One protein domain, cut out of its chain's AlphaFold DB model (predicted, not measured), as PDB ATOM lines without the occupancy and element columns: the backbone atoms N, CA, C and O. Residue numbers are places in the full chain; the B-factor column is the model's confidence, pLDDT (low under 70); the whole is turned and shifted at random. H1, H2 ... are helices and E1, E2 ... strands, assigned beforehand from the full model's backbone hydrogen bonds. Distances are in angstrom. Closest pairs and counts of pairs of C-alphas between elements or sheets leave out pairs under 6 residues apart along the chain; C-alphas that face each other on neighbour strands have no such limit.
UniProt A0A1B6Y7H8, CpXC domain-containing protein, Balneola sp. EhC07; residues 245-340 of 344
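Overview. This is residues 245 to 340 of the 344 residues of the protein "CpXC domain-containing protein" of Balneola sp. EhC07 (UniProt A0A1B6Y7H8). A strongly twisted wall of three strands, E1, E2 and E3, has the helix H1 packed across one face, and H1 lies in the middle of the domain. On the far side of H1 from the sheet lie H2 and H3, with H3 packed on H1 nearly at a right angle; residues 318 to 324, between H2 and H3, stick out. The printed part has 96 residues, with three named helices and three named strands in the order H1 E1 E2 E3 H2 H3; the sheet's order is E1, E2, E3, all antiparallel, and the class is mixed, helices and strands. The whole is compact, with a radius of gyration of the C-alphas of 14.0 A and spans of 40 by 31 by 26 A.

Along the chain. Find C-alpha 246 at (103.535, 184.453, 209.331); from there H1 runs through residues 246 to 259, 20.2 A from first to last C-alpha. E1, residues 268 to 276, begins at (92.684, 177.519, 204.993), covers 22.3 A and bends by 60 degrees at residue 271. E2, residues 280 to 287, runs 23.2 A, and E3, residues 294 to 298, 12.9 A. Next come H2, residues 303 to 317, 20.8 A, and H3, residues 329 to 338, 14.2 A, which ends at (99.663, 198.897, 198.693).

Arrangement. Begin with the sheet, a meander, each strand the antiparallel neighbour of the one before. In the hairpin E1 and E2, look for N 269 and O 286, 2.9 A apart, within hydrogen-bond range. In the hairpin E2 and E3, N 283 and O 297 are 2.8 A apart, also within range. H1 is on one face of the sheet, making two layers, helix over sheet, at a height over the sheet of 8.9 A. It lies over E2 and, only just, with 3 C-alphas, over E3, and on the local plane it runs across the strands, at 70 degrees to E2. H1 and H3 touch, about perpendicular at 87 degrees; their closest C-alphas, those of Glu 250 and Gln 329, are 5.4 A apart. H1, with residues 247 to 248 alone, and H2 only just touch, with 3 pairs of C-alphas within 8 A, the closest those of Glu 248 and Ile 310 at 6.7 A; they run opposite ways at a steep tilt of 58 degrees. H2, with residues 313 to 316 alone, and H3 only just touch, with 3 pairs, the closest C-alphas being those of Met 313 and Leu 335, 6.2 A apart. H2 and H3 are not on the sheet. In H1, H2 and H3 every O i to N i+4 pair is within hydrogen-bond range.

Size, cuts and confidence. Look to the C-alphas of Ile 278 and Lys 321 for the two farthest apart, 42.1 A. The printed part has no cut, and the link from H2 to H3, 11 residues, is long. The model's pLDDT is under 70 at residues 260 to 266, 290 to 291 and 321.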
ATOM      1  N   ASP A 245     107.796 182.539 209.045       92.69
ATOM      2  CA  ASP A 245     107.273 183.891 208.934       92.69
ATOM      3  C   ASP A 245     105.775 183.837 208.633       92.69
ATOM      4  O   ASP A 245     105.326 183.226 207.659       92.69
ATOM      5  N   ASP A 246     104.978 184.497 209.458       95.06
ATOM      6  CA  ASP A 246     103.535 184.453 209.331       95.06
ATOM      7  C   ASP A 246     103.009 185.223 208.113       95.06
ATOM      8  O   ASP A 246     101.957 184.865 207.584       95.06
ATOM      9  N   ILE A 247     103.770 186.187 207.583       94.81
ATOM     10  CA  ILE A 247     103.490 186.827 206.289       94.81
ATOM     11  C   ILE A 247     103.651 185.810 205.155       94.81
ATOM     12  O   ILE A 247     102.856 185.793 204.215       94.81
ATOM     13  N   GLU A 248     104.664 184.943 205.230       94.00
ATOM     14  CA  GLU A 248     104.912 183.921 204.211       94.00
ATOM     15  C   GLU A 248     103.790 182.883 204.164       94.00
ATOM     16  O   GLU A 248     103.340 182.499 203.080       94.00
ATOM     17  N   VAL A 249     103.308 182.460 205.333       95.19
ATOM     18  CA  VAL A 249     102.202 181.505 205.445       95.19
ATOM     19  C   VAL A 249     100.903 182.100 204.896       95.19
ATOM     20  O   VAL A 249     100.237 181.456 204.083       95.19
ATOM     21  N   GLU A 250     100.564 183.337 205.269       95.12
ATOM     22  CA  GLU A 250      99.366 184.017 204.756       95.12
ATOM     23  C   GLU A 250      99.457 184.297 203.242       95.12
ATOM     24  O   GLU A 250      98.479 184.117 202.513       95.12
ATOM     25  N   LEU A 251     100.644 184.634 202.723       93.06
ATOM     26  CA  LEU A 251     100.872 184.773 201.281       93.06
ATOM     27  C   LEU A 251     100.691 183.441 200.542       93.06
ATOM     28  O   LEU A 251     100.100 183.410 199.461       93.06
ATOM     29  N   ALA A 252     101.157 182.328 201.111       92.06
ATOM     30  CA  ALA A 252     100.939 181.007 200.531       92.06
ATOM     31  C   ALA A 252      99.444 180.655 200.460       92.06
ATOM     32  O   ALA A 252      98.990 180.193 199.410       92.06
ATOM     33  N   LYS A 253      98.661 180.931 201.516       91.44
ATOM     34  CA  LYS A 253      97.193 180.771 201.489       91.44
ATOM     35  C   LYS A 253      96.553 181.610 200.383       91.44
ATOM     36  O   LYS A 253      95.730 181.093 199.629       91.44
ATOM     37  N   HIS A 254      96.967 182.871 200.247       89.19
ATOM     38  CA  HIS A 254      96.471 183.767 199.201       89.19
ATOM     39  C   HIS A 254      96.750 183.219 197.790       89.19
ATOM     40  O   HIS A 254      95.833 183.133 196.977       89.19
ATOM     41  N   ILE A 255      97.972 182.745 197.522       87.62
ATOM     42  CA  ILE A 255      98.339 182.129 196.233       87.62
ATOM     43  C   ILE A 255      97.520 180.858 195.958       87.62
ATOM     44  O   ILE A 255      97.118 180.607 194.823       87.62
ATOM     45  N   ILE A 256      97.276 180.027 196.978       87.19
ATOM     46  CA  ILE A 256      96.449 178.824 196.817       87.19
ATOM     47  C   ILE A 256      95.029 179.222 196.406       87.19
ATOM     48  O   ILE A 256      94.523 178.675 195.428       87.19
ATOM     49  N   HIS A 257      94.419 180.190 197.098       84.69
ATOM     50  CA  HIS A 257      93.067 180.666 196.789       84.69
ATOM     51  C   HIS A 257      92.953 181.285 195.395       84.69
ATOM     52  O   HIS A 257      91.951 181.037 194.725       84.69
ATOM     53  N   SER A 258      93.964 182.033 194.933       79.56
ATOM     54  CA  SER A 258      93.936 182.618 193.585       79.56
ATOM     55  C   SER A 258      94.043 181.546 192.492       79.56
ATOM     56  O   SER A 258      93.367 181.623 191.473       79.56
ATOM     57  N   SER A 259      94.802 180.473 192.744       75.81
ATOM     58  CA  SER A 259      95.038 179.399 191.768       75.81
ATOM     59  C   SER A 259      93.911 178.369 191.606       75.81
ATOM     60  O   SER A 259      93.984 177.528 190.710       75.81
ATOM     61  N   SER A 260      92.890 178.379 192.467       66.44
ATOM     62  CA  SER A 260      91.797 177.399 192.427       66.44
ATOM     63  C   SER A 260      90.431 178.080 192.373       66.44
ATOM     64  O   SER A 260      89.885 178.466 193.407       66.44
ATOM     65  N   GLU A 261      89.846 178.158 191.173       53.06
ATOM     66  CA  GLU A 261      88.510 178.731 190.922       53.06
ATOM     67  C   GLU A 261      87.401 178.096 191.788       53.06
ATOM     68  O   GLU A 261      86.405 178.749 192.087       53.06
ATOM     69  N   SER A 262      87.592 176.859 192.262       49.84
ATOM     70  CA  SER A 262      86.618 176.089 193.049       49.84
ATOM     71  C   SER A 262      86.792 176.134 194.579       49.84
ATOM     72  O   SER A 262      85.971 175.548 195.281       49.84
ATOM     73  N   LYS A 263      87.820 176.808 195.131       54.19
ATOM     74  CA  LYS A 263      88.094 176.831 196.595       54.19
ATOM     75  C   LYS A 263      88.060 178.216 197.248       54.19
ATOM     76  O   LYS A 263      88.440 178.341 198.409       54.19
ATOM     77  N   LYS A 264      87.553 179.247 196.563       51.84
ATOM     78  CA  LYS A 264      87.467 180.624 197.100       51.84
ATOM     79  C   LYS A 264      86.716 180.758 198.437       51.84
ATOM     80  O   LYS A 264      86.927 181.741 199.130       51.84
ATOM     81  N   ASN A 265      85.907 179.766 198.824       51.75
ATOM     82  CA  ASN A 265      85.143 179.776 200.079       51.75
ATOM     83  C   ASN A 265      85.714 178.884 201.199       51.75
ATOM     84  O   ASN A 265      85.091 178.781 202.254       51.75
ATOM     85  N   SER A 266      86.859 178.214 201.015       62.91
ATOM     86  CA  SER A 266      87.463 177.428 202.104       62.91
ATOM     87  C   SER A 266      88.436 178.276 202.917       62.91
ATOM     88  O   SER A 266      89.462 178.682 202.387       62.91
ATOM     89  N   SER A 267      88.175 178.494 204.208       82.38
ATOM     90  CA  SER A 267      89.177 179.083 205.106       82.38
ATOM     91  C   SER A 267      90.298 178.058 205.336       82.38
ATOM     92  O   SER A 267      90.064 176.986 205.904       82.38
ATOM     93  N   LEU A 268      91.497 178.353 204.824       89.38
ATOM     94  CA  LEU A 268      92.684 177.519 204.993       89.38
ATOM     95  C   LEU A 268      93.398 177.850 206.299       89.38
ATOM     96  O   LEU A 268      93.721 179.005 206.568       89.38
ATOM     97  N   VAL A 269      93.722 176.805 207.054       91.88
ATOM     98  CA  VAL A 269      94.474 176.883 208.306       91.88
ATOM     99  C   VAL A 269      95.757 176.082 208.153       91.88
ATOM    100  O   VAL A 269      95.754 174.929 207.715       91.88
ATOM    101  N   TYR A 270      96.871 176.699 208.502       94.62
ATOM    102  CA  TYR A 270      98.171 176.075 208.585       94.62
ATOM    103  C   TYR A 270      98.172 174.972 209.648       94.62
ATOM    104  O   TYR A 270      97.725 175.149 210.783       94.62
ATOM    105  N   SER A 271      98.669 173.801 209.257       92.75
ATOM    106  CA  SER A 271      98.747 172.634 210.128       92.75
ATOM    107  C   SER A 271     100.165 172.384 210.620       92.75
ATOM    108  O   SER A 271     100.343 172.249 211.825       92.75
ATOM    109  N   HIS A 272     101.126 172.239 209.705       93.25
ATOM    110  CA  HIS A 272     102.522 171.929 210.026       93.25
ATOM    111  C   HIS A 272     103.434 172.118 208.806       93.25
ATOM    112  O   HIS A 272     102.986 172.125 207.650       93.25
ATOM    113  N   LYS A 273     104.739 172.223 209.064       93.88
ATOM    114  CA  LYS A 273     105.809 172.187 208.067       93.88
ATOM    115  C   LYS A 273     106.227 170.742 207.810       93.88
ATOM    116  O   LYS A 273     106.457 169.961 208.728       93.88
ATOM    117  N   ARG A 274     106.377 170.375 206.537       93.06
ATOM    118  CA  ARG A 274     106.912 169.072 206.117       93.06
ATOM    119  C   ARG A 274     108.227 169.266 205.379       93.06
ATOM    120  O   ARG A 274     108.279 169.983 204.382       93.06
ATOM    121  N   SER A 275     109.264 168.560 205.816       89.31
ATOM    122  CA  SER A 275     110.568 168.530 205.148       89.31
ATOM    123  C   SER A 275     110.755 167.221 204.384       89.31
ATOM    124  O   SER A 275     110.445 166.140 204.882       89.31
ATOM    125  N   ASN A 276     111.267 167.305 203.158       87.81
ATOM    126  CA  ASN A 276     111.679 166.153 202.364       87.81
ATOM    127  C   ASN A 276     113.049 166.428 201.737       87.81
ATOM    128  O   ASN A 276     113.247 167.482 201.135       87.81
ATOM    129  N   ILE A 277     113.967 165.463 201.829       80.25
ATOM    130  CA  ILE A 277     115.354 165.596 201.348       80.25
ATOM    131  C   ILE A 277     115.399 165.989 199.861       80.25
ATOM    132  O   ILE A 277     116.157 166.869 199.466       80.25
ATOM    133  N   ILE A 278     114.538 165.388 199.036       78.94
ATOM    134  CA  ILE A 278     114.530 165.594 197.582       78.94
ATOM    135  C   ILE A 278     113.664 166.801 197.210       78.94
ATOM    136  O   ILE A 278     114.078 167.654 196.425       78.94
ATOM    137  N   LYS A 279     112.451 166.890 197.770       77.12
ATOM    138  CA  LYS A 279     111.430 167.881 197.374       77.12
ATOM    139  C   LYS A 279     111.535 169.223 198.112       77.12
ATOM    140  O   LYS A 279     110.892 170.186 197.700       77.12
ATOM    141  N   GLY A 280     112.372 169.311 199.143       86.31
ATOM    142  CA  GLY A 280     112.516 170.493 199.989       86.31
ATOM    143  C   GLY A 280     111.396 170.619 201.022       86.31
ATOM    144  O   GLY A 280     110.749 169.634 201.387       86.31
ATOM    145  N   GLN A 281     111.194 171.841 201.511       91.00
ATOM    146  CA  GLN A 281     110.161 172.162 202.492       91.00
ATOM    147  C   GLN A 281     108.816 172.449 201.818       91.00
ATOM    148  O   GLN A 281     108.750 173.069 200.750       91.00
ATOM    149  N   SER A 282     107.744 172.036 202.483       93.69
ATOM    150  CA  SER A 282     106.370 172.336 202.101       93.69
ATOM    151  C   SER A 282     105.535 172.703 203.322       93.69
ATOM    152  O   SER A 282     105.732 172.152 204.406       93.69
ATOM    153  N   LEU A 283     104.567 173.589 203.124       94.88
ATOM    154  CA  LEU A 283     103.546 173.925 204.110       94.88
ATOM    155  C   LEU A 283     102.321 173.045 203.882       94.88
ATOM    156  O   LEU A 283     101.915 172.830 202.735       94.88
ATOM    157  N   VAL A 284     101.741 172.533 204.963       94.06
ATOM    158  CA  VAL A 284     100.499 171.762 204.918       94.06
ATOM    159  C   VAL A 284      99.366 172.622 205.457       94.06
ATOM    160  O   VAL A 284      99.401 173.049 206.611       94.06
ATOM    161  N   PHE A 285      98.350 172.834 204.628       92.75
ATOM    162  CA  PHE A 285      97.123 173.536 204.990       92.75
ATOM    163  C   PHE A 285      95.957 172.560 205.064       92.75
ATOM    164  O   PHE A 285      95.897 171.606 204.290       92.75
ATOM    165  N   LYS A 286      95.018 172.812 205.969       90.50
ATOM    166  CA  LYS A 286      93.745 172.095 206.084       90.50
ATOM    167  C   LYS A 286      92.592 173.072 205.910       90.50
ATOM    168  O   LYS A 286      92.748 174.265 206.164       90.50
ATOM    169  N   ASN A 287      91.435 172.571 205.498       85.44
ATOM    170  CA  ASN A 287      90.210 173.360 205.535       85.44
ATOM    171  C   ASN A 287      89.725 173.458 206.995       85.44
ATOM    172  O   ASN A 287      89.698 172.454 207.710       85.44
ATOM    173  N   SER A 288      89.363 174.663 207.436       76.75
ATOM    174  CA  SER A 288      88.841 174.931 208.785       76.75
ATOM    175  C   SER A 288      87.572 174.139 209.113       76.75
ATOM    176  O   SER A 288      87.370 173.781 210.271       76.75
ATOM    177  N   ILE A 289      86.746 173.831 208.106       72.00
ATOM    178  CA  ILE A 289      85.489 173.086 208.242       72.00
ATOM    179  C   ILE A 289      85.728 171.578 208.102       72.00
ATOM    180  O   ILE A 289      85.246 170.801 208.922       72.00
ATOM    181  N   ASN A 290      86.477 171.157 207.074       68.62
ATOM    182  CA  ASN A 290      86.781 169.747 206.828       68.62
ATOM    183  C   ASN A 290      88.285 169.459 206.924       68.62
ATOM    184  O   ASN A 290      89.036 169.604 205.959       68.62
ATOM    185  N   GLN A 291      88.721 168.996 208.092       68.75
ATOM    186  CA  GLN A 291      90.133 168.728 208.367       68.75
ATOM    187  C   GLN A 291      90.674 167.429 207.737       68.75
ATOM    188  O   GLN A 291      91.863 167.142 207.920       68.75
ATOM    189  N   SER A 292      89.846 166.642 207.029       70.25
ATOM    190  CA  SER A 292      90.289 165.415 206.342       70.25
ATOM    191  C   SER A 292      91.206 165.711 205.158       70.25
ATOM    192  O   SER A 292      92.145 164.960 204.893       70.25
ATOM    193  N   ASP A 293      90.957 166.827 204.475       79.69
ATOM    194  CA  ASP A 293      91.650 167.172 203.245       79.69
ATOM    195  C   ASP A 293      92.792 168.136 203.545       79.69
ATOM    196  O   ASP A 293      92.636 169.133 204.257       79.69
ATOM    197  N   SER A 294      93.962 167.847 202.972       87.31
ATOM    198  CA  SER A 294      95.143 168.694 203.113       87.31
ATOM    199  C   SER A 294      95.650 169.190 201.764       87.31
ATOM    200  O   SER A 294      95.622 168.478 200.759       87.31
ATOM    201  N   ILE A 295      96.117 170.434 201.745       89.75
ATOM    202  CA  ILE A 295      96.756 171.065 200.594       89.75
ATOM    203  C   ILE A 295      98.235 171.235 200.914       89.75
ATOM    204  O   ILE A 295      98.600 171.831 201.927       89.75
ATOM    205  N   LEU A 296      99.087 170.721 200.028       91.00
ATOM    206  CA  LEU A 296     100.533 170.860 200.132       91.00
ATOM    207  C   LEU A 296     101.008 172.035 199.275       91.00
ATOM    208  O   LEU A 296     100.852 172.025 198.054       91.00
ATOM    209  N   TYR A 297     101.653 173.011 199.902       91.31
ATOM    210  CA  TYR A 297     102.297 174.125 199.219       91.31
ATOM    211  C   TYR A 297     103.813 173.968 199.263       91.31
ATOM    212  O   TYR A 297     104.411 174.000 200.335       91.31
ATOM    213  N   SER A 298     104.454 173.790 198.107       91.31
ATOM    214  CA  SER A 298     105.915 173.683 198.052       91.31
ATOM    215  C   SER A 298     106.577 175.050 198.191       91.31
ATOM    216  O   SER A 298     106.333 175.943 197.382       91.31
ATOM    217  N   MET A 299     107.518 175.173 199.129       88.50
ATOM    218  CA  MET A 299     108.295 176.401 199.348       88.50
ATOM    219  C   MET A 299     109.318 176.673 198.241       88.50
ATOM    220  O   MET A 299     109.888 177.761 198.179       88.50
ATOM    221  N   ARG A 300     109.541 175.720 197.327       86.56
ATOM    222  CA  ARG A 300     110.334 175.945 196.107       86.56
ATOM    223  C   ARG A 300     109.527 176.638 195.012       86.56
ATOM    224  O   ARG A 300     110.109 177.284 194.144       86.56
ATOM    225  N   LYS A 301     108.196 176.534 195.055       78.94
ATOM    226  CA  LYS A 301     107.321 177.153 194.062       78.94
ATOM    227  C   LYS A 301     107.426 178.677 194.183       78.94
ATOM    228  O   LYS A 301     107.160 179.234 195.247       78.94
ATOM    229  N   HIS A 302     107.857 179.331 193.104       80.88
ATOM    230  CA  HIS A 302     108.037 180.788 193.024       80.88
ATOM    231  C   HIS A 302     108.877 181.381 194.174       80.88
ATOM    232  O   HIS A 302     108.560 182.444 194.703       80.88
ATOM    233  N   ALA A 303     109.928 180.675 194.611       85.62
ATOM    234  CA  ALA A 303     110.685 181.042 195.811       85.62
ATOM    235  C   ALA A 303     111.336 182.432 195.737       85.62
ATOM    236  O   ALA A 303     111.420 183.116 196.755       85.62
ATOM    237  N   GLU A 304     111.813 182.850 194.563       87.81
ATOM    238  CA  GLU A 304     112.395 184.185 194.379       87.81
ATOM    239  C   GLU A 304     111.326 185.273 194.396       87.81
ATOM    240  O   GLU A 304     111.456 186.232 195.156       87.81
ATOM    241  N   GLN A 305     110.233 185.091 193.642       87.88
ATOM    242  CA  GLN A 305     109.129 186.051 193.641       87.88
ATOM    243  C   GLN A 305     108.532 186.208 195.045       87.88
ATOM    244  O   GLN A 305     108.315 187.328 195.493       87.88
ATOM    245  N   ARG A 306     108.332 185.107 195.781       90.06
ATOM    246  CA  ARG A 306     107.854 185.155 197.171       90.06
ATOM    247  C   ARG A 306     108.786 185.933 198.086       90.06
ATOM    248  O   ARG A 306     108.322 186.831 198.782       90.06
ATOM    249  N   ARG A 307     110.088 185.620 198.080       91.50
ATOM    250  CA  ARG A 307     111.079 186.329 198.907       91.50
ATOM    251  C   ARG A 307     111.080 187.828 198.607       91.50
ATOM    252  O   ARG A 307     111.116 188.634 199.535       91.50
ATOM    253  N   TYR A 308     110.971 188.196 197.331       92.31
ATOM    254  CA  TYR A 308     110.847 189.589 196.920       92.31
ATOM    255  C   TYR A 308     109.577 190.247 197.482       92.31
ATOM    256  O   TYR A 308     109.679 191.281 198.144       92.31
ATOM    257  N   LEU A 309     108.403 189.627 197.312       93.12
ATOM    258  CA  LEU A 309     107.131 190.151 197.827       93.12
ATOM    259  C   LEU A 309     107.139 190.308 199.352       93.12
ATOM    260  O   LEU A 309     106.795 191.377 199.851       93.12
ATOM    261  N   ILE A 310     107.607 189.295 200.085       93.25
ATOM    262  CA  ILE A 310     107.732 189.347 201.548       93.25
ATOM    263  C   ILE A 310     108.639 190.512 201.963       93.25
ATOM    264  O   ILE A 310     108.309 191.254 202.888       93.25
ATOM    265  N   SER A 311     109.753 190.738 201.257       94.56
ATOM    266  CA  SER A 311     110.653 191.857 201.560       94.56
ATOM    267  C   SER A 311     109.980 193.228 201.388       94.56
ATOM    268  O   SER A 311     110.210 194.130 202.196       94.56
ATOM    269  N   LEU A 312     109.117 193.387 200.377       94.06
ATOM    270  CA  LEU A 312     108.348 194.615 200.161       94.06
ATOM    271  C   LEU A 312     107.273 194.797 201.237       94.06
ATOM    272  O   LEU A 312     107.144 195.890 201.789       94.06
ATOM    273  N   MET A 313     106.555 193.725 201.580       93.88
ATOM    274  CA  MET A 313     105.544 193.726 202.641       93.88
ATOM    275  C   MET A 313     106.146 194.118 203.989       93.88
ATOM    276  O   MET A 313     105.623 195.010 204.651       93.88
ATOM    277  N   LYS A 314     107.290 193.535 204.368       91.75
ATOM    278  CA  LYS A 314     108.002 193.893 205.604       91.75
ATOM    279  C   LYS A 314     108.434 195.354 205.624       91.75
ATOM    280  O   LYS A 314     108.209 196.046 206.610       91.75
ATOM    281  N   LYS A 315     108.991 195.864 204.519       91.06
ATOM    282  CA  LYS A 315     109.335 197.294 204.402       91.06
ATOM    283  C   LYS A 315     108.116 198.194 204.585       91.06
ATOM    284  O   LYS A 315     108.255 199.295 205.114       91.06
ATOM    285  N   ARG A 316     106.939 197.756 204.131       90.62
ATOM    286  CA  ARG A 316     105.697 198.507 204.299       90.62
ATOM    287  C   ARG A 316     105.172 198.444 205.733       90.62
ATOM    288  O   ARG A 316     104.814 199.497 206.253       90.62
ATOM    289  N   LEU A 317     105.187 197.263 206.350       88.88
ATOM    290  CA  LEU A 317     104.788 197.041 207.744       88.88
ATOM    291  C   LEU A 317     105.682 197.794 208.730       88.88
ATOM    292  O   LEU A 317     105.169 198.395 209.658       88.88
ATOM    293  N   ASN A 318     106.993 197.873 208.487       84.44
ATOM    294  CA  ASN A 318     107.912 198.641 209.340       84.44
ATOM    295  C   ASN A 318     107.627 200.156 209.342       84.44
ATOM    296  O   ASN A 318     108.148 200.877 210.187       84.44
ATOM    297  N   LYS A 319     106.837 200.660 208.384       82.62
ATOM    298  CA  LYS A 319     106.355 202.051 208.392       82.62
ATOM    299  C   LYS A 319     105.076 202.222 209.214       82.62
ATOM    300  O   LYS A 319     104.710 203.359 209.514       82.62
ATOM    301  N   ASP A 320     104.381 201.135 209.538       76.69
ATOM    302  CA  ASP A 320     103.193 201.189 210.377       76.69
ATOM    303  C   ASP A 320     103.637 201.415 211.825       76.69
ATOM    304  O   ASP A 320     104.421 200.655 212.381       76.69
ATOM    305  N   LYS A 321     103.120 202.471 212.457       68.25
ATOM    306  CA  LYS A 321     103.444 202.828 213.850       68.25
ATOM    307  C   LYS A 321     102.701 201.973 214.889       68.25
ATOM    308  O   LYS A 321     102.547 202.403 216.025       68.25
ATOM    309  N   HIS A 322     102.146 200.831 214.487       72.44
ATOM    310  CA  HIS A 322     101.358 199.989 215.379       72.44
ATOM    311  C   HIS A 322     102.250 198.952 216.044       72.44
ATOM    312  O   HIS A 322     102.892 198.156 215.366       72.44
ATOM    313  N   ASP A 323     102.189 198.916 217.369       73.94
ATOM    314  CA  ASP A 323     102.922 197.956 218.190       73.94
ATOM    315  C   ASP A 323     102.445 196.514 217.998       73.94
ATOM    316  O   ASP A 323     103.234 195.582 218.099       73.94
ATOM    317  N   TRP A 324     101.164 196.324 217.668       86.69
ATOM    318  CA  TRP A 324     100.548 195.012 217.482       86.69
ATOM    319  C   TRP A 324     100.038 194.846 216.055       86.69
ATOM    320  O   TRP A 324      99.026 195.439 215.669       86.69
ATOM    321  N   LEU A 325     100.712 194.006 215.274       91.12
ATOM    322  CA  LEU A 325     100.349 193.779 213.881       91.12
ATOM    323  C   LEU A 325      99.282 192.688 213.759       91.12
ATOM    324  O   LEU A 325      99.400 191.608 214.333       91.12
ATOM    325  N   VAL A 326      98.252 192.951 212.959       92.81
ATOM    326  CA  VAL A 326      97.310 191.920 212.508       92.81
ATOM    327  C   VAL A 326      97.808 191.417 211.161       92.81
ATOM    328  O   VAL A 326      97.763 192.161 210.185       92.81
ATOM    329  N   ILE A 327      98.286 190.177 211.102       94.06
ATOM    330  CA  ILE A 327      98.737 189.536 209.861       94.06
ATOM    331  C   ILE A 327      97.801 188.369 209.574       94.06
ATOM    332  O   ILE A 327      97.904 187.309 210.183       94.06
ATOM    333  N   ASN A 328      96.868 188.570 208.659       91.50
ATOM    334  CA  ASN A 328      95.941 187.559 208.166       91.50
ATOM    335  C   ASN A 328      95.811 187.701 206.640       91.50
ATOM    336  O   ASN A 328      96.448 188.574 206.038       91.50
ATOM    337  N   GLN A 329      94.990 186.859 206.020       88.38
ATOM    338  CA  GLN A 329      94.792 186.868 204.573       88.38
ATOM    339  C   GLN A 329      94.351 188.241 204.036       88.38
ATOM    340  O   GLN A 329      94.955 188.733 203.082       88.38
ATOM    341  N   ASP A 330      93.388 188.894 204.693       89.44
ATOM    342  CA  ASP A 330      92.905 190.229 204.309       89.44
ATOM    343  C   ASP A 330      94.022 191.283 204.382       89.44
ATOM    344  O   ASP A 330      94.147 192.149 203.508       89.44
ATOM    345  N   ARG A 331      94.882 191.220 205.414       91.56
ATOM    346  CA  ARG A 331      96.024 192.136 205.524       91.56
ATOM    347  C   ARG A 331      97.037 191.885 204.416       91.56
ATOM    348  O   ARG A 331      97.552 192.857 203.870       91.56
ATOM    349  N   VAL A 332      97.325 190.630 204.074       91.88
ATOM    350  CA  VAL A 332      98.229 190.306 202.959       91.88
ATOM    351  C   VAL A 332      97.678 190.830 201.637       91.88
ATOM    352  O   VAL A 332      98.428 191.442 200.881       91.88
ATOM    353  N   GLU A 333      96.382 190.663 201.376       90.25
ATOM    354  CA  GLU A 333      95.731 191.219 200.187       90.25
ATOM    355  C   GLU A 333      95.830 192.750 200.149       90.25
ATOM    356  O   GLU A 333      96.228 193.329 199.136       90.25
ATOM    357  N   THR A 334      95.583 193.407 201.284       91.56
ATOM    358  CA  THR A 334      95.758 194.859 201.420       91.56
ATOM    359  C   THR A 334      97.203 195.273 201.123       91.56
ATOM    360  O   THR A 334      97.436 196.189 200.336       91.56
ATOM    361  N   LEU A 335      98.189 194.580 201.703       92.50
ATOM    362  CA  LEU A 335      99.610 194.866 201.494       92.50
ATOM    363  C   LEU A 335     100.030 194.669 200.036       92.50
ATOM    364  O   LEU A 335     100.798 195.483 199.533       92.50
ATOM    365  N   LEU A 336      99.527 193.631 199.355       92.00
ATOM    366  CA  LEU A 336      99.748 193.418 197.919       92.00
ATOM    367  C   LEU A 336      99.239 194.610 197.098       92.00
ATOM    368  O   LEU A 336      99.961 195.108 196.231       92.00
ATOM    369  N   GLY A 337      98.043 195.111 197.423       90.50
ATOM    370  CA  GLY A 337      97.485 196.321 196.819       90.50
ATOM    371  C   GLY A 337      98.347 197.562 197.067       90.50
ATOM    372  O   GLY A 337      98.656 198.293 196.127       90.50
ATOM    373  N   GLU A 338      98.801 197.769 198.307       91.25
ATOM    374  CA  GLU A 338      99.663 198.897 198.693       91.25
ATOM    375  C   GLU A 338     101.027 198.892 197.973       91.25
ATOM    376  O   GLU A 338     101.580 199.960 197.705       91.25
ATOM    377  N   ILE A 339     101.574 197.716 197.637       91.75
ATOM    378  CA  ILE A 339     102.841 197.582 196.890       91.75
ATOM    379  C   ILE A 339     102.645 197.468 195.368       91.75
ATOM    380  O   ILE A 339     103.614 197.241 194.644       91.75
ATOM    381  N   GLY A 340     101.414 197.632 194.873       87.56
ATOM    382  CA  GLY A 340     101.099 197.652 193.442       87.56
ATOM    383  C   GLY A 340     101.146 196.286 192.753       87.56
ATOM    384  O   GLY A 340     101.317 196.221 191.535       87.56
TER     385      GLY A 340